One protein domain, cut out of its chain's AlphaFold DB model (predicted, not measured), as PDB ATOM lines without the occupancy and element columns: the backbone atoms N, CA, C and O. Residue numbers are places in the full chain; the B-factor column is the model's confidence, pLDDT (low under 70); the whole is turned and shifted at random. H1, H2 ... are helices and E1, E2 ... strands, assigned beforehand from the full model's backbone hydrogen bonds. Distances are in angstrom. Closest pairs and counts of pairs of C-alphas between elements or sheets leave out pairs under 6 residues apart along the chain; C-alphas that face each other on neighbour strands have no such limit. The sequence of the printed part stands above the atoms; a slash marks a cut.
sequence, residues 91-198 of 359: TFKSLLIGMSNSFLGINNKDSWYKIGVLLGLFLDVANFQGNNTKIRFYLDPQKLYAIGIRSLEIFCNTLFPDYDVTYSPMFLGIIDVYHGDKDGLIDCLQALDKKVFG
ATOM      1  N   THR A  91    -127.182  -3.085  79.770       82.88
ATOM      2  CA  THR A  91    -126.853  -3.264  78.351       82.88
ATOM      3  C   THR A  91    -125.942  -4.470  78.189       82.88
ATOM      4  O   THR A  91    -125.144  -4.762  79.090       82.88
ATOM      5  N   PHE A  92    -126.019  -5.151  77.044       81.38
ATOM      6  CA  PHE A  92    -125.178  -6.325  76.793       81.38
ATOM      7  C   PHE A  92    -123.688  -5.982  76.921       81.38
ATOM      8  O   PHE A  92    -122.940  -6.670  77.616       81.38
ATOM      9  N   LYS A  93    -123.289  -4.824  76.386       83.44
ATOM     10  CA  LYS A  93    -121.937  -4.272  76.509       83.44
ATOM     11  C   LYS A  93    -121.415  -4.195  77.946       83.44
ATOM     12  O   LYS A  93    -120.243  -4.473  78.178       83.44
ATOM     13  N   SER A  94    -122.256  -3.832  78.919       80.06
ATOM     14  CA  SER A  94    -121.834  -3.682  80.325       80.06
ATOM     15  C   SER A  94    -121.435  -5.002  80.998       80.06
ATOM     16  O   SER A  94    -120.693  -5.003  81.992       80.06
ATOM     17  N   LEU A  95    -121.921  -6.115  80.448       81.12
ATOM     18  CA  LEU A  95    -121.673  -7.463  80.940       81.12
ATOM     19  C   LEU A  95    -120.424  -8.091  80.321       81.12
ATOM     20  O   LEU A  95    -119.956  -9.100  80.838       81.12
ATOM     21  N   LEU A  96    -119.878  -7.514  79.248       82.94
ATOM     22  CA  LEU A  96    -118.735  -8.078  78.539       82.94
ATOM     23  C   LEU A  96    -117.403  -7.713  79.198       82.94
ATOM     24  O   LEU A  96    -117.159  -6.567  79.571       82.94
ATOM     25  N   ILE A  97    -116.524  -8.707  79.271       84.56
ATOM     26  CA  ILE A  97    -115.087  -8.567  79.526       84.56
ATOM     27  C   ILE A  97    -114.356  -8.359  78.195       84.56
ATOM     28  O   ILE A  97    -113.431  -7.555  78.107       84.56
ATOM     29  N   GLY A  98    -114.779  -9.067  77.143       81.00
ATOM     30  CA  GLY A  98    -114.153  -8.992  75.829       81.00
ATOM     31  C   GLY A  98    -114.917  -9.764  74.758       81.00
ATOM     32  O   GLY A  98    -115.845 -10.521  75.046       81.00
ATOM     33  N   MET A  99    -114.503  -9.566  73.510       83.25
ATOM     34  CA  MET A  99    -115.052 -10.237  72.336       83.25
ATOM     35  C   MET A  99    -113.897 -10.701  71.453       83.25
ATOM     36  O   MET A  99    -112.947  -9.949  71.231       83.25
ATOM     37  N   SER A 100    -113.980 -11.923  70.938       81.06
ATOM     38  CA  SER A 100    -113.028 -12.449  69.960       81.06
ATOM     39  C   SER A 100    -113.771 -12.974  68.742       81.06
ATOM     40  O   SER A 100    -114.688 -13.782  68.886       81.06
ATOM     41  N   ASN A 101    -113.351 -12.552  67.551       79.62
ATOM     42  CA  ASN A 101    -113.802 -13.159  66.306       79.62
ATOM     43  C   ASN A 101    -112.842 -14.294  65.934       79.62
ATOM     44  O   ASN A 101    -111.623 -14.105  65.931       79.62
ATOM     45  N   SER A 102    -113.382 -15.472  65.650       73.19
ATOM     46  CA  SER A 102    -112.599 -16.639  65.254       73.19
ATOM     47  C   SER A 102    -113.278 -17.352  64.096       73.19
ATOM     48  O   SER A 102    -114.497 -17.500  64.076       73.19
ATOM     49  N   PHE A 103    -112.487 -17.838  63.146       67.25
ATOM     50  CA  PHE A 103    -112.984 -18.786  62.156       67.25
ATOM     51  C   PHE A 103    -113.195 -20.148  62.832       67.25
ATOM     52  O   PHE A 103    -112.394 -20.518  63.701       67.25
ATOM     53  N   LEU A 104    -114.246 -20.897  62.471       62.66
ATOM     54  CA  LEU A 104    -114.413 -22.274  62.940       62.66
ATOM     55  C   LEU A 104    -113.278 -23.123  62.361       62.66
ATOM     56  O   LEU A 104    -113.350 -23.655  61.257       62.66
ATOM     57  N   GLY A 105    -112.197 -23.229  63.123       54.50
ATOM     58  CA  GLY A 105    -111.185 -24.247  62.922       54.50
ATOM     59  C   GLY A 105    -111.667 -25.571  63.503       54.50
ATOM     60  O   GLY A 105    -112.304 -25.604  64.555       54.50
ATOM     61  N   ILE A 106    -111.272 -26.670  62.861       49.06
ATOM     62  CA  ILE A 106    -111.575 -28.071  63.220       49.06
ATOM     63  C   ILE A 106    -111.164 -28.430  64.673       49.06
ATOM     64  O   ILE A 106    -111.581 -29.445  65.221       49.06
ATOM     65  N   ASN A 107    -110.407 -27.566  65.359       49.00
ATOM     66  CA  ASN A 107    -109.907 -27.779  66.714       49.00
ATOM     67  C   ASN A 107    -110.523 -26.811  67.738       49.00
ATOM     68  O   ASN A 107    -109.812 -26.014  68.354       49.00
ATOM     69  N   ASN A 108    -111.832 -26.916  67.989       55.69
ATOM     70  CA  ASN A 108    -112.404 -26.401  69.238       55.69
ATOM     71  C   ASN A 108    -111.799 -27.219  70.404       55.69
ATOM     72  O   ASN A 108    -112.162 -28.374  70.637       55.69
ATOM     73  N   LYS A 109    -110.815 -26.641  71.106       55.84
ATOM     74  CA  LYS A 109    -110.118 -27.271  72.248       55.84
ATOM     75  C   LYS A 109    -110.953 -27.304  73.531       55.84
ATOM     76  O   LYS A 109    -110.543 -27.937  74.498       55.84
ATOM     77  N   ASP A 110    -112.102 -26.643  73.543       64.88
ATOM     78  CA  ASP A 110    -112.895 -26.474  74.750       64.88
ATOM     79  C   ASP A 110    -113.623 -27.775  75.113       64.88
ATOM     80  O   ASP A 110    -114.548 -28.213  74.424       64.88
ATOM     81  N   SER A 111    -113.203 -28.390  76.220       61.62
ATOM     82  CA  SER A 111    -113.726 -29.675  76.703       61.62
ATOM     83  C   SER A 111    -115.242 -29.668  76.913       61.62
ATOM     84  O   SER A 111    -115.896 -30.680  76.687       61.62
ATOM     85  N   TRP A 112    -115.820 -28.523  77.290       69.44
ATOM     86  CA  TRP A 112    -117.258 -28.393  77.535       69.44
ATOM     87  C   TRP A 112    -118.096 -28.418  76.248       69.44
ATOM     88  O   TRP A 112    -119.192 -28.971  76.254       69.44
ATOM     89  N   TYR A 113    -117.580 -27.881  75.135       68.38
ATOM     90  CA  TYR A 113    -118.286 -27.891  73.850       68.38
ATOM     91  C   TYR A 113    -118.439 -29.326  73.341       68.38
ATOM     92  O   TYR A 113    -119.528 -29.748  72.964       68.38
ATOM     93  N   LYS A 114    -117.355 -30.109  73.421       69.12
ATOM     94  CA  LYS A 114    -117.348 -31.531  73.042       69.12
ATOM     95  C   LYS A 114    -118.348 -32.349  73.856       69.12
ATOM     96  O   LYS A 114    -119.030 -33.199  73.298       69.12
ATOM     97  N   ILE A 115    -118.451 -32.069  75.156       67.81
ATOM     98  CA  ILE A 115    -119.429 -32.713  76.041       67.81
ATOM     99  C   ILE A 115    -120.856 -32.355  75.616       67.81
ATOM    100  O   ILE A 115    -121.700 -33.238  75.545       67.81
ATOM    101  N   GLY A 116    -121.134 -31.091  75.294       69.88
ATOM    102  CA  GLY A 116    -122.476 -30.693  74.868       69.88
ATOM    103  C   GLY A 116    -122.886 -31.254  73.503       69.88
ATOM    104  O   GLY A 116    -124.032 -31.665  73.355       69.88
ATOM    105  N   VAL A 117    -121.958 -31.369  72.545       69.06
ATOM    106  CA  VAL A 117    -122.209 -32.076  71.273       69.06
ATOM    107  C   VAL A 117    -122.471 -33.565  71.524       69.06
ATOM    108  O   VAL A 117    -123.439 -34.110  71.006       69.06
ATOM    109  N   LEU A 118    -121.670 -34.214  72.380       70.94
ATOM    110  CA  LEU A 118    -121.863 -35.621  72.755       70.94
ATOM    111  C   LEU A 118    -123.222 -35.870  73.431       70.94
ATOM    112  O   LEU A 118    -123.839 -36.908  73.216       70.94
ATOM    113  N   LEU A 119    -123.688 -34.916  74.239       69.56
ATOM    114  CA  LEU A 119    -124.990 -34.958  74.909       69.56
ATOM    115  C   LEU A 119    -126.161 -34.547  73.994       69.56
ATOM    116  O   LEU A 119    -127.302 -34.555  74.450       69.56
ATOM    117  N   GLY A 120    -125.903 -34.176  72.735       64.69
ATOM    118  CA  GLY A 120    -126.927 -33.720  71.786       64.69
ATOM    119  C   GLY A 120    -127.521 -32.343  72.105       64.69
ATOM    120  O   GLY A 120    -128.582 -32.002  71.593       64.69
ATOM    121  N   LEU A 121    -126.862 -31.554  72.959       64.75
ATOM    122  CA  LEU A 121    -127.303 -30.213  73.363       64.75
ATOM    123  C   LEU A 121    -126.866 -29.122  72.375       64.75
ATOM    124  O   LEU A 121    -127.479 -28.059  72.336       64.75
ATOM    125  N   PHE A 122    -125.806 -29.365  71.599       66.81
ATOM    126  CA  PHE A 122    -125.271 -28.426  70.610       66.81
ATOM    127  C   PHE A 122    -125.239 -29.062  69.223       66.81
ATOM    128  O   PHE A 122    -125.001 -30.264  69.093       66.81
ATOM    129  N   LEU A 123    -125.432 -28.245  68.187       61.34
ATOM    130  CA  LEU A 123    -125.257 -28.675  66.803       61.34
ATOM    131  C   LEU A 123    -123.783 -29.000  66.538       61.34
ATOM    132  O   LEU A 123    -122.876 -28.261  66.940       61.34
ATOM    133  N   ASP A 124    -123.540 -30.121  65.861       60.41
ATOM    134  CA  ASP A 124    -122.193 -30.461  65.431       60.41
ATOM    135  C   ASP A 124    -121.739 -29.467  64.354       60.41
ATOM    136  O   ASP A 124    -122.420 -29.242  63.349       60.41
ATOM    137  N   VAL A 125    -120.566 -28.875  64.580       57.81
ATOM    138  CA  VAL A 125    -119.943 -27.869  63.710       57.81
ATOM    139  C   VAL A 125    -119.808 -28.380  62.273       57.81
ATOM    140  O   VAL A 125    -119.863 -27.597  61.328       57.81
ATOM    141  N   ALA A 126    -119.659 -29.696  62.104       54.28
ATOM    142  CA  ALA A 126    -119.506 -30.345  60.807       54.28
ATOM    143  C   ALA A 126    -120.708 -30.160  59.855       54.28
ATOM    144  O   ALA A 126    -120.542 -30.327  58.649       54.28
ATOM    145  N   ASN A 127    -121.888 -29.789  60.368       53.75
ATOM    146  CA  ASN A 127    -123.113 -29.649  59.570       53.75
ATOM    147  C   ASN A 127    -123.423 -28.210  59.121       53.75
ATOM    148  O   ASN A 127    -124.396 -28.002  58.396       53.75
ATOM    149  N   PHE A 128    -122.620 -27.214  59.511       56.88
ATOM    150  CA  PHE A 128    -122.826 -25.831  59.075       56.88
ATOM    151  C   PHE A 128    -122.304 -25.633  57.643       56.88
ATOM    152  O   PHE A 128    -121.104 -25.495  57.407       56.88
ATOM    153  N   GLN A 129    -123.210 -25.629  56.661       46.72
ATOM    154  CA  GLN A 129    -122.896 -25.235  55.285       46.72
ATOM    155  C   GLN A 129    -122.976 -23.709  55.147       46.72
ATOM    156  O   GLN A 129    -124.035 -23.149  54.888       46.72
ATOM    157  N   GLY A 130    -121.845 -23.030  55.336       53.31
ATOM    158  CA  GLY A 130    -121.728 -21.580  55.180       53.31
ATOM    159  C   GLY A 130    -120.404 -21.064  55.732       53.31
ATOM    160  O   GLY A 130    -119.716 -21.776  56.458       53.31
ATOM    161  N   ASN A 131    -120.013 -19.846  55.352       53.41
ATOM    162  CA  ASN A 131    -118.795 -19.193  55.835       53.41
ATOM    163  C   ASN A 131    -118.671 -19.312  57.364       53.41
ATOM    164  O   ASN A 131    -119.534 -18.909  58.135       53.41
ATOM    165  N   ASN A 132    -117.568 -19.919  57.782       67.12
ATOM    166  CA  ASN A 132    -117.379 -20.470  59.112       67.12
ATOM    167  C   ASN A 132    -116.780 -19.424  60.060       67.12
ATOM    168  O   ASN A 132    -115.621 -19.540  60.464       67.12
ATOM    169  N   THR A 133    -117.543 -18.392  60.415       72.06
ATOM    170  CA  THR A 133    -117.132 -17.387  61.409       72.06
ATOM    171  C   THR A 133    -117.991 -17.461  62.665       72.06
ATOM    172  O   THR A 133    -119.214 -17.562  62.608       72.06
ATOM    173  N   LYS A 134    -117.335 -17.432  63.828       78.75
ATOM    174  CA  LYS A 134    -117.994 -17.362  65.130       78.75
ATOM    175  C   LYS A 134    -117.471 -16.176  65.926       78.75
ATOM    176  O   LYS A 134    -116.257 -15.950  66.024       78.75
ATOM    177  N   ILE A 135    -118.392 -15.463  66.557       81.00
ATOM    178  CA  ILE A 135    -118.073 -14.408  67.510       81.00
ATOM    179  C   ILE A 135    -118.270 -14.983  68.904       81.00
ATOM    180  O   ILE A 135    -119.365 -15.400  69.273       81.00
ATOM    181  N   ARG A 136    -117.186 -14.994  69.675       84.00
ATOM    182  CA  ARG A 136    -117.195 -15.399  71.075       84.00
ATOM    183  C   ARG A 136    -117.247 -14.170  71.966       84.00
ATOM    184  O   ARG A 136    -116.346 -13.326  71.932       84.00
ATOM    185  N   PHE A 137    -118.278 -14.111  72.792       85.75
ATOM    186  CA  PHE A 137    -118.481 -13.115  73.829       85.75
ATOM    187  C   PHE A 137    -118.088 -13.691  75.188       85.75
ATOM    188  O   PHE A 137    -118.595 -14.738  75.595       85.75
ATOM    189  N   TYR A 138    -117.205 -12.986  75.897       85.56
ATOM    190  CA  TYR A 138    -116.845 -13.289  77.279       85.56
ATOM    191  C   TYR A 138    -117.601 -12.338  78.200       85.56
ATOM    192  O   TYR A 138    -117.321 -11.141  78.234       85.56
ATOM    193  N   LEU A 139    -118.565 -12.869  78.935       84.75
ATOM    194  CA  LEU A 139    -119.317 -12.194  79.980       84.75
ATOM    195  C   LEU A 139    -118.603 -12.326  81.320       84.75
ATOM    196  O   LEU A 139    -117.956 -13.332  81.596       84.75
ATOM    197  N   ASP A 140    -118.793 -11.330  82.175       84.50
ATOM    198  CA  ASP A 140    -118.305 -11.322  83.547       84.50
ATOM    199  C   ASP A 140    -119.186 -12.195  84.460       84.50
ATOM    200  O   ASP A 140    -120.328 -11.811  84.754       84.50
ATOM    201  N   PRO A 141    -118.683 -13.344  84.958       79.12
ATOM    202  CA  PRO A 141    -119.465 -14.222  85.819       79.12
ATOM    203  C   PRO A 141    -119.903 -13.526  87.109       79.12
ATOM    204  O   PRO A 141    -121.022 -13.748  87.571       79.12
ATOM    205  N   GLN A 142    -119.074 -12.643  87.681       78.56
ATOM    206  CA  GLN A 142    -119.391 -11.968  88.943       78.56
ATOM    207  C   GLN A 142    -120.598 -11.042  88.785       78.56
ATOM    208  O   GLN A 142    -121.506 -11.054  89.620       78.56
ATOM    209  N   LYS A 143    -120.653 -10.289  87.680       77.25
ATOM    210  CA  LYS A 143    -121.814  -9.449  87.354       77.25
ATOM    211  C   LYS A 143    -123.058 -10.292  87.098       77.25
ATOM    212  O   LYS A 143    -124.122  -9.954  87.610       77.25
ATOM    213  N   LEU A 144    -122.937 -11.399  86.364       76.81
ATOM    214  CA  LEU A 144    -124.063 -12.304  86.108       76.81
ATOM    215  C   LEU A 144    -124.652 -12.874  87.412       76.81
ATOM    216  O   LEU A 144    -125.877 -12.881  87.576       76.81
ATOM    217  N   TYR A 145    -123.797 -13.277  88.358       74.81
ATOM    218  CA  TYR A 145    -124.221 -13.745  89.682       74.81
ATOM    219  C   TYR A 145    -124.867 -12.636  90.515       74.81
ATOM    220  O   TYR A 145    -125.919 -12.870  91.109       74.81
ATOM    221  N   ALA A 146    -124.296 -11.428  90.520       70.50
ATOM    222  CA  ALA A 146    -124.862 -10.284  91.236       70.50
ATOM    223  C   ALA A 146    -126.264  -9.902  90.725       70.50
ATOM    224  O   ALA A 146    -127.120  -9.479  91.498       70.50
ATOM    225  N   ILE A 147    -126.513 -10.086  89.426       70.44
ATOM    226  CA  ILE A 147    -127.812  -9.839  88.780       70.44
ATOM    227  C   ILE A 147    -128.793 -10.999  89.050       70.44
ATOM    228  O   ILE A 147    -130.010 -10.817  88.985       70.44
ATOM    229  N   GLY A 148    -128.301 -12.194  89.387       69.81
ATOM    230  CA  GLY A 148    -129.135 -13.370  89.644       69.81
ATOM    231  C   GLY A 148    -129.756 -13.947  88.369       69.81
ATOM    232  O   GLY A 148    -130.926 -14.351  88.366       69.81
ATOM    233  N   ILE A 149    -129.006 -13.940  87.263       70.75
ATOM    234  CA  ILE A 149    -129.378 -14.659  86.036       70.75
ATOM    235  C   ILE A 149    -129.113 -16.144  86.285       70.75
ATOM    236  O   ILE A 149    -128.029 -16.493  86.736       70.75
ATOM    237  N   ARG A 150    -130.107 -17.012  86.036       67.44
ATOM    238  CA  ARG A 150    -129.994 -18.468  86.253       67.44
ATOM    239  C   ARG A 150    -129.800 -19.281  84.972       67.44
ATOM    240  O   ARG A 150    -129.199 -20.344  85.028       67.44
ATOM    241  N   SER A 151    -130.287 -18.792  83.834       70.56
ATOM    242  CA  SER A 151    -130.041 -19.398  82.525       70.56
ATOM    243  C   SER A 151    -129.706 -18.317  81.499       70.56
ATOM    244  O   SER A 151    -130.272 -17.223  81.526       70.56
ATOM    245  N   LEU A 152    -128.755 -18.622  80.614       72.94
ATOM    246  CA  LEU A 152    -128.381 -17.767  79.481       72.94
ATOM    247  C   LEU A 152    -129.238 -18.049  78.237       72.94
ATOM    248  O   LEU A 152    -129.137 -17.335  77.250       72.94
ATOM    249  N   GLU A 153    -130.114 -19.049  78.286       71.12
ATOM    250  CA  GLU A 153    -130.962 -19.449  77.161       71.12
ATOM    251  C   GLU A 153    -131.945 -18.342  76.753       71.12
ATOM    252  O   GLU A 153    -131.940 -17.884  75.613       71.12
ATOM    253  N   ILE A 154    -132.723 -17.829  77.715       70.88
ATOM    254  CA  ILE A 154    -133.670 -16.725  77.489       70.88
ATOM    255  C   ILE A 154    -132.921 -15.488  76.976       70.88
ATOM    256  O   ILE A 154    -133.390 -14.783  76.089       70.88
ATOM    257  N   PHE A 155    -131.726 -15.255  77.516       72.69
ATOM    258  CA  PHE A 155    -130.863 -14.144  77.142       72.69
ATOM    259  C   PHE A 155    -130.430 -14.229  75.671       72.69
ATOM    260  O   PHE A 155    -130.593 -13.257  74.932       72.69
ATOM    261  N   CYS A 156    -129.950 -15.393  75.227       75.94
ATOM    262  CA  CYS A 156    -129.504 -15.603  73.850       75.94
ATOM    263  C   CYS A 156    -130.661 -15.465  72.855       75.94
ATOM    264  O   CYS A 156    -130.538 -14.706  71.896       75.94
ATOM    265  N   ASN A 157    -131.812 -16.081  73.151       76.12
ATOM    266  CA  ASN A 157    -132.995 -16.025  72.284       76.12
ATOM    267  C   ASN A 157    -133.526 -14.593  72.097       76.12
ATOM    268  O   ASN A 157    -134.051 -14.257  71.040       76.12
ATOM    269  N   THR A 158    -133.391 -13.724  73.108       77.19
ATOM    270  CA  THR A 158    -133.823 -12.317  72.993       77.19
ATOM    271  C   THR A 158    -132.867 -11.433  72.195       77.19
ATOM    272  O   THR A 158    -133.310 -10.495  71.531       77.19
ATOM    273  N   LEU A 159    -131.560 -11.687  72.270       79.12
ATOM    274  CA  LEU A 159    -130.553 -10.850  71.612       79.12
ATOM    275  C   LEU A 159    -130.345 -11.235  70.146       79.12
ATOM    276  O   LEU A 159    -130.184 -10.340  69.305       79.12
ATOM    277  N   PHE A 160    -130.389 -12.538  69.871       80.56
ATOM    278  CA  PHE A 160    -130.032 -13.155  68.598       80.56
ATOM    279  C   PHE A 160    -131.100 -14.180  68.170       80.56
ATOM    280  O   PHE A 160    -130.848 -15.378  68.217       80.56
ATOM    281  N   PRO A 161    -132.311 -13.738  67.786       77.25
ATOM    282  CA  PRO A 161    -133.388 -14.656  67.408       77.25
ATOM    283  C   PRO A 161    -133.126 -15.390  66.083       77.25
ATOM    284  O   PRO A 161    -133.583 -16.515  65.919       77.25
ATOM    285  N   ASP A 162    -132.387 -14.763  65.161       80.19
ATOM    286  CA  ASP A 162    -132.163 -15.265  63.796       80.19
ATOM    287  C   ASP A 162    -130.819 -15.999  63.627       80.19
ATOM    288  O   ASP A 162    -130.479 -16.420  62.523       80.19
ATOM    289  N   TYR A 163    -130.036 -16.130  64.704       77.69
ATOM    290  CA  TYR A 163    -128.696 -16.714  64.670       77.69
ATOM    291  C   TYR A 163    -128.613 -17.952  65.554       77.69
ATOM    292  O   TYR A 163    -129.177 -17.993  66.647       77.69
ATOM    293  N   ASP A 164    -127.822 -18.929  65.120       75.94
ATOM    294  CA  ASP A 164    -127.495 -20.078  65.952       75.94
ATOM    295  C   ASP A 164    -126.517 -19.657  67.053       75.94
ATOM    296  O   ASP A 164    -125.416 -19.152  66.793       75.94
ATOM    297  N   VAL A 165    -126.925 -19.860  68.305       76.06
ATOM    298  CA  VAL A 165    -126.147 -19.481  69.486       76.06
ATOM    299  C   VAL A 165    -125.868 -20.704  70.343       76.06
ATOM    300  O   VAL A 165    -126.771 -21.448  70.716       76.06
ATOM    301  N   THR A 166    -124.607 -20.869  70.725       76.38
ATOM    302  CA  THR A 166    -124.209 -21.824  71.761       76.38
ATOM    303  C   THR A 166    -123.705 -21.064  72.974       76.38
ATOM    304  O   THR A 166    -122.973 -20.083  72.868       76.38
ATOM    305  N   TYR A 167    -124.113 -21.495  74.158       77.94
ATOM    306  CA  TYR A 167    -123.702 -20.875  75.409       77.94
ATOM    307  C   TYR A 167    -123.134 -21.935  76.341       77.94
ATOM    308  O   TYR A 167    -123.560 -23.092  76.348       77.94
ATOM    309  N   SER A 168    -122.138 -21.544  77.130       70.69
ATOM    310  CA  SER A 168    -121.492 -22.471  78.050       70.69
ATOM    311  C   SER A 168    -122.428 -22.829  79.212       70.69
ATOM    312  O   SER A 168    -122.958 -21.922  79.871       70.69
ATOM    313  N   PRO A 169    -122.640 -24.129  79.497       63.38
ATOM    314  CA  PRO A 169    -123.390 -24.543  80.668       63.38
ATOM    315  C   PRO A 169    -122.616 -24.147  81.936       63.38
ATOM    316  O   PRO A 169    -121.395 -24.242  81.981       63.38
ATOM    317  N   MET A 170    -123.337 -23.716  82.978       58.53
ATOM    318  CA  MET A 170    -122.797 -23.340  84.301       58.53
ATOM    319  C   MET A 170    -122.046 -21.996  84.418       58.53
ATOM    320  O   MET A 170    -121.043 -21.905  85.119       58.53
ATOM    321  N   PHE A 171    -122.562 -20.915  83.826       58.22
ATOM    322  CA  PHE A 171    -122.121 -19.536  84.134       58.22
ATOM    323  C   PHE A 171    -120.641 -19.216  83.864       58.22
ATOM    324  O   PHE A 171    -120.146 -18.209  84.370       58.22
ATOM    325  N   LEU A 172    -119.940 -19.978  83.014       63.22
ATOM    326  CA  LEU A 172    -118.618 -19.556  82.520       63.22
ATOM    327  C   LEU A 172    -118.680 -18.230  81.742       63.22
ATOM    328  O   LEU A 172    -117.645 -17.635  81.462       63.22
ATOM    329  N   GLY A 173    -119.887 -17.768  81.395       72.06
ATOM    330  CA  GLY A 173    -120.098 -16.480  80.750       72.06
ATOM    331  C   GLY A 173    -119.694 -16.485  79.280       72.06
ATOM    332  O   GLY A 173    -119.403 -15.437  78.732       72.06
ATOM    333  N   ILE A 174    -119.650 -17.642  78.623       80.19
ATOM    334  CA  ILE A 174    -119.245 -17.724  77.218       80.19
ATOM    335  C   ILE A 174    -120.489 -17.884  76.351       80.19
ATOM    336  O   ILE A 174    -121.283 -18.800  76.584       80.19
ATOM    337  N   ILE A 175    -120.632 -17.001  75.362       81.50
ATOM    338  CA  ILE A 175    -121.645 -17.087  74.306       81.50
ATOM    339  C   ILE A 175    -120.922 -17.074  72.961       81.50
ATOM    340  O   ILE A 175    -120.215 -16.117  72.651       81.50
ATOM    341  N   ASP A 176    -121.122 -18.120  72.173       80.00
ATOM    342  CA  ASP A 176    -120.626 -18.259  70.810       80.00
ATOM    343  C   ASP A 176    -121.817 -18.072  69.856       80.00
ATOM    344  O   ASP A 176    -122.753 -18.874  69.854       80.00
ATOM    345  N   VAL A 177    -121.783 -17.000  69.063       80.62
ATOM    346  CA  VAL A 177    -122.771 -16.706  68.016       80.62
ATOM    347  C   VAL A 177    -122.157 -17.043  66.664       80.62
ATOM    348  O   VAL A 177    -121.061 -16.568  66.339       80.62
ATOM    349  N   TYR A 178    -122.851 -17.863  65.884       78.00
ATOM    350  CA  TYR A 178    -122.412 -18.275  64.555       78.00
ATOM    351  C   TYR A 178    -123.004 -17.347  63.493       78.00
ATOM    352  O   TYR A 178    -124.208 -17.102  63.479       78.00
ATOM    353  N   HIS A 179    -122.157 -16.813  62.609       75.12
ATOM    354  CA  HIS A 179    -122.597 -15.954  61.510       75.12
ATOM    355  C   HIS A 179    -121.865 -16.310  60.212       75.12
ATOM    356  O   HIS A 179    -120.660 -16.557  60.219       75.12
ATOM    357  N   GLY A 180    -122.600 -16.307  59.097       67.50
ATOM    358  CA  GLY A 180    -122.046 -16.579  57.768       67.50
ATOM    359  C   GLY A 180    -121.395 -15.358  57.118       67.50
ATOM    360  O   GLY A 180    -120.338 -15.452  56.504       67.50
ATOM    361  N   ASP A 181    -121.987 -14.177  57.287       72.38
ATOM    362  CA  ASP A 181    -121.648 -13.017  56.459       72.38
ATOM    363  C   ASP A 181    -121.104 -11.831  57.260       72.38
ATOM    364  O   ASP A 181    -121.214 -11.770  58.488       72.38
ATOM    365  N   LYS A 182    -120.513 -10.856  56.551       70.44
ATOM    366  CA  LYS A 182    -120.057  -9.584  57.141       70.44
ATOM    367  C   LYS A 182    -121.211  -8.785  57.749       70.44
ATOM    368  O   LYS A 182    -121.002  -8.112  58.755       70.44
ATOM    369  N   ASP A 183    -122.405  -8.902  57.178       75.31
ATOM    370  CA  ASP A 183    -123.607  -8.233  57.679       75.31
ATOM    371  C   ASP A 183    -124.011  -8.785  59.055       75.31
ATOM    372  O   ASP A 183    -124.301  -8.014  59.968       75.31
ATOM    373  N   GLY A 184    -123.843 -10.094  59.280       75.31
ATOM    374  CA  GLY A 184    -124.079 -10.704  60.591       75.31
ATOM    375  C   GLY A 184    -123.129 -10.209  61.687       75.31
ATOM    376  O   GLY A 184    -123.508 -10.122  62.857       75.31
ATOM    377  N   LEU A 185    -121.911  -9.792  61.327       76.50
ATOM    378  CA  LEU A 185    -120.987  -9.164  62.276       76.50
ATOM    379  C   LEU A 185    -121.466  -7.764  62.691       76.50
ATOM    380  O   LEU A 185    -121.326  -7.389  63.855       76.50
ATOM    381  N   ILE A 186    -122.053  -7.003  61.765       81.56
ATOM    382  CA  ILE A 186    -122.629  -5.686  62.060       81.56
ATOM    383  C   ILE A 186    -123.836  -5.844  62.990       81.56
ATOM    384  O   ILE A 186    -123.928  -5.122  63.984       81.56
ATOM    385  N   ASP A 187    -124.702  -6.821  62.736       81.44
ATOM    386  CA  ASP A 187    -125.858  -7.116  63.588       81.44
ATOM    387  C   ASP A 187    -125.439  -7.532  65.004       81.44
ATOM    388  O   ASP A 187    -126.007  -7.065  65.999       81.44
ATOM    389  N   CYS A 188    -124.384  -8.344  65.117       79.81
ATOM    390  CA  CYS A 188    -123.818  -8.728  66.408       79.81
ATOM    391  C   CYS A 188    -123.247  -7.533  67.179       79.81
ATOM    392  O   CYS A 188    -123.409  -7.438  68.397       79.81
ATOM    393  N   LEU A 189    -122.611  -6.593  66.476       81.31
ATOM    394  CA  LEU A 189    -122.127  -5.353  67.078       81.31
ATOM    395  C   LEU A 189    -123.281  -4.441  67.506       81.31
ATOM    396  O   LEU A 189    -123.217  -3.863  68.588       81.31
ATOM    397  N   GLN A 190    -124.359  -4.350  66.724       83.88
ATOM    398  CA  GLN A 190    -125.560  -3.600  67.117       83.88
ATOM    399  C   GLN A 190    -126.253  -4.216  68.341       83.88
ATOM    400  O   GLN A 190    -126.818  -3.495  69.166       83.88
ATOM    401  N   ALA A 191    -126.175  -5.539  68.512       83.25
ATOM    402  CA  ALA A 191    -126.710  -6.220  69.688       83.25
ATOM    403  C   ALA A 191    -126.005  -5.826  71.002       83.25
ATOM    404  O   ALA A 191    -126.610  -5.944  72.067       83.25
ATOM    405  N   LEU A 192    -124.773  -5.299  70.955       82.75
ATOM    406  CA  LEU A 192    -124.043  -4.820  72.140       82.75
ATOM    407  C   LEU A 192    -124.758  -3.680  72.864       82.75
ATOM    408  O   LEU A 192    -124.742  -3.618  74.099       82.75
ATOM    409  N   ASP A 193    -125.392  -2.799  72.098       82.12
ATOM    410  CA  ASP A 193    -126.101  -1.638  72.628       82.12
ATOM    411  C   ASP A 193    -127.558  -1.968  72.992       82.12
ATOM    412  O   ASP A 193    -128.252  -1.143  73.591       82.12
ATOM    413  N   LYS A 194    -128.030  -3.192  72.699       83.44
ATOM    414  CA  LYS A 194    -129.358  -3.634  73.122       83.44
ATOM    415  C   LYS A 194    -129.416  -3.771  74.645       83.44
ATOM    416  O   LYS A 194    -128.520  -4.296  75.316       83.44
ATOM    417  N   LYS A 195    -130.533  -3.299  75.192       81.50
ATOM    418  CA  LYS A 195    -130.918  -3.491  76.587       81.50
ATOM    419  C   LYS A 195    -131.351  -4.938  76.789       81.50
ATOM    420  O   LYS A 195    -132.218  -5.427  76.072       81.50
ATOM    421  N   VAL A 196    -130.784  -5.580  77.803       77.62
ATOM    422  CA  VAL A 196    -131.127  -6.957  78.170       77.62
ATOM    423  C   VAL A 196    -132.126  -6.969  79.324       77.62
ATOM    424  O   VAL A 196    -133.157  -7.629  79.254       77.62
ATOM    425  N   PHE A 197    -131.837  -6.213  80.384       76.44
ATOM    426  CA  PHE A 197    -132.655  -6.180  81.595       76.44
ATOM    427  C   PHE A 197    -132.871  -4.752  82.091       76.44
ATOM    428  O   PHE A 197    -132.210  -3.801  81.657       76.44
ATOM    429  N   GLY A 198    -133.821  -4.623  83.014       76.50
ATOM    430  CA  GLY A 198    -134.067  -3.400  83.754       76.50
ATOM    431  C   GLY A 198    -135.071  -2.461  83.126       76.50
ATOM    432  O   GLY A 198    -135.843  -2.827  82.240       76.50
TER     433      GLY A 198
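This is residues 91 to 198 of the 359 residues of the protein "DNA-directed RNA polymerase" of Basidiobolus meristosporus CBS 931.73 (UniProt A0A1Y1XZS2). A twisted antiparallel sheet of four strands, in the order E1, E2, E4, E3, has two helices packed on one face, H5 along E2 and E4 and H4 slantwise over the edge strand E3. The short helices H1 and H3 gather at the end of the sheet where E1 begins and E2 ends, while H2 lies away from the sheet and a long link leads from it back to E2. The printed part has 108 residues, with five named helices and five named strands in the order H1, E1, H2, E2, H3, H4, E3, E4, H5, E5, class mixed. It is compact, with a radius of gyration of the C-alphas of 13.6 A and spans of 38 by 31 by 21 A.

Find C-alpha 96 at (-118.735, -8.078, 78.539); from there E1 runs 20.4 A to residue 103. E2, residues 133 to 139, the one neighbour of the edge strand E1, measures 19.4 A; E4, residues 174 to 179, measures 16.2 A, and E3, residues 165 to 167, 6.6 A. For H5, look from C-alpha 182 at (-120.057, -9.584, 57.141) to residue 191, 14.6 A on. H4 spans residues 153 to 159, H2 111 to 118, H3 141 to 147 and H1 92 to 95. E5, residues 195 to 197, ends at (-132.655, -6.180, 81.595) and pairs with no named strand.

Start at E1 and E2, where N 100 and O 136 are 2.9 A apart, within hydrogen-bond range. Between E2 and E4, look at N 137 and O 175, 2.8 A; between E4 and E3, which form a hairpin, at N 176 and O 166, 2.8 A. H5 is on the sheet at a height of 9.7 A, along the strands at 21 degrees to E4 on the local plane; its closest C-alpha pair with E4 is His 179 and Leu 185, 7.0 A. H4, on the same face, has a height of 9.4 A over a local plane fitted to just 6 C-alphas. E2, H3, H4 and E3 make a split strand-helix-strand unit, two strands running the same way with E4 between them, and its crossover is right-handed. H1 only grazes the sheet. Every O i to N i+4 pair is within range in H2, H3, H4 and H5; H1 is too short for one.

The C-alphas farthest apart, Ile 106 and Gly 198, are 39.2 A from each other. The printed part has no cut. The long link is residues 119 to 132, between H2 and E2. Mean pLDDT of the printed part is 72.6, and residues 103 to 117 and 119 to 132 are among those under 70.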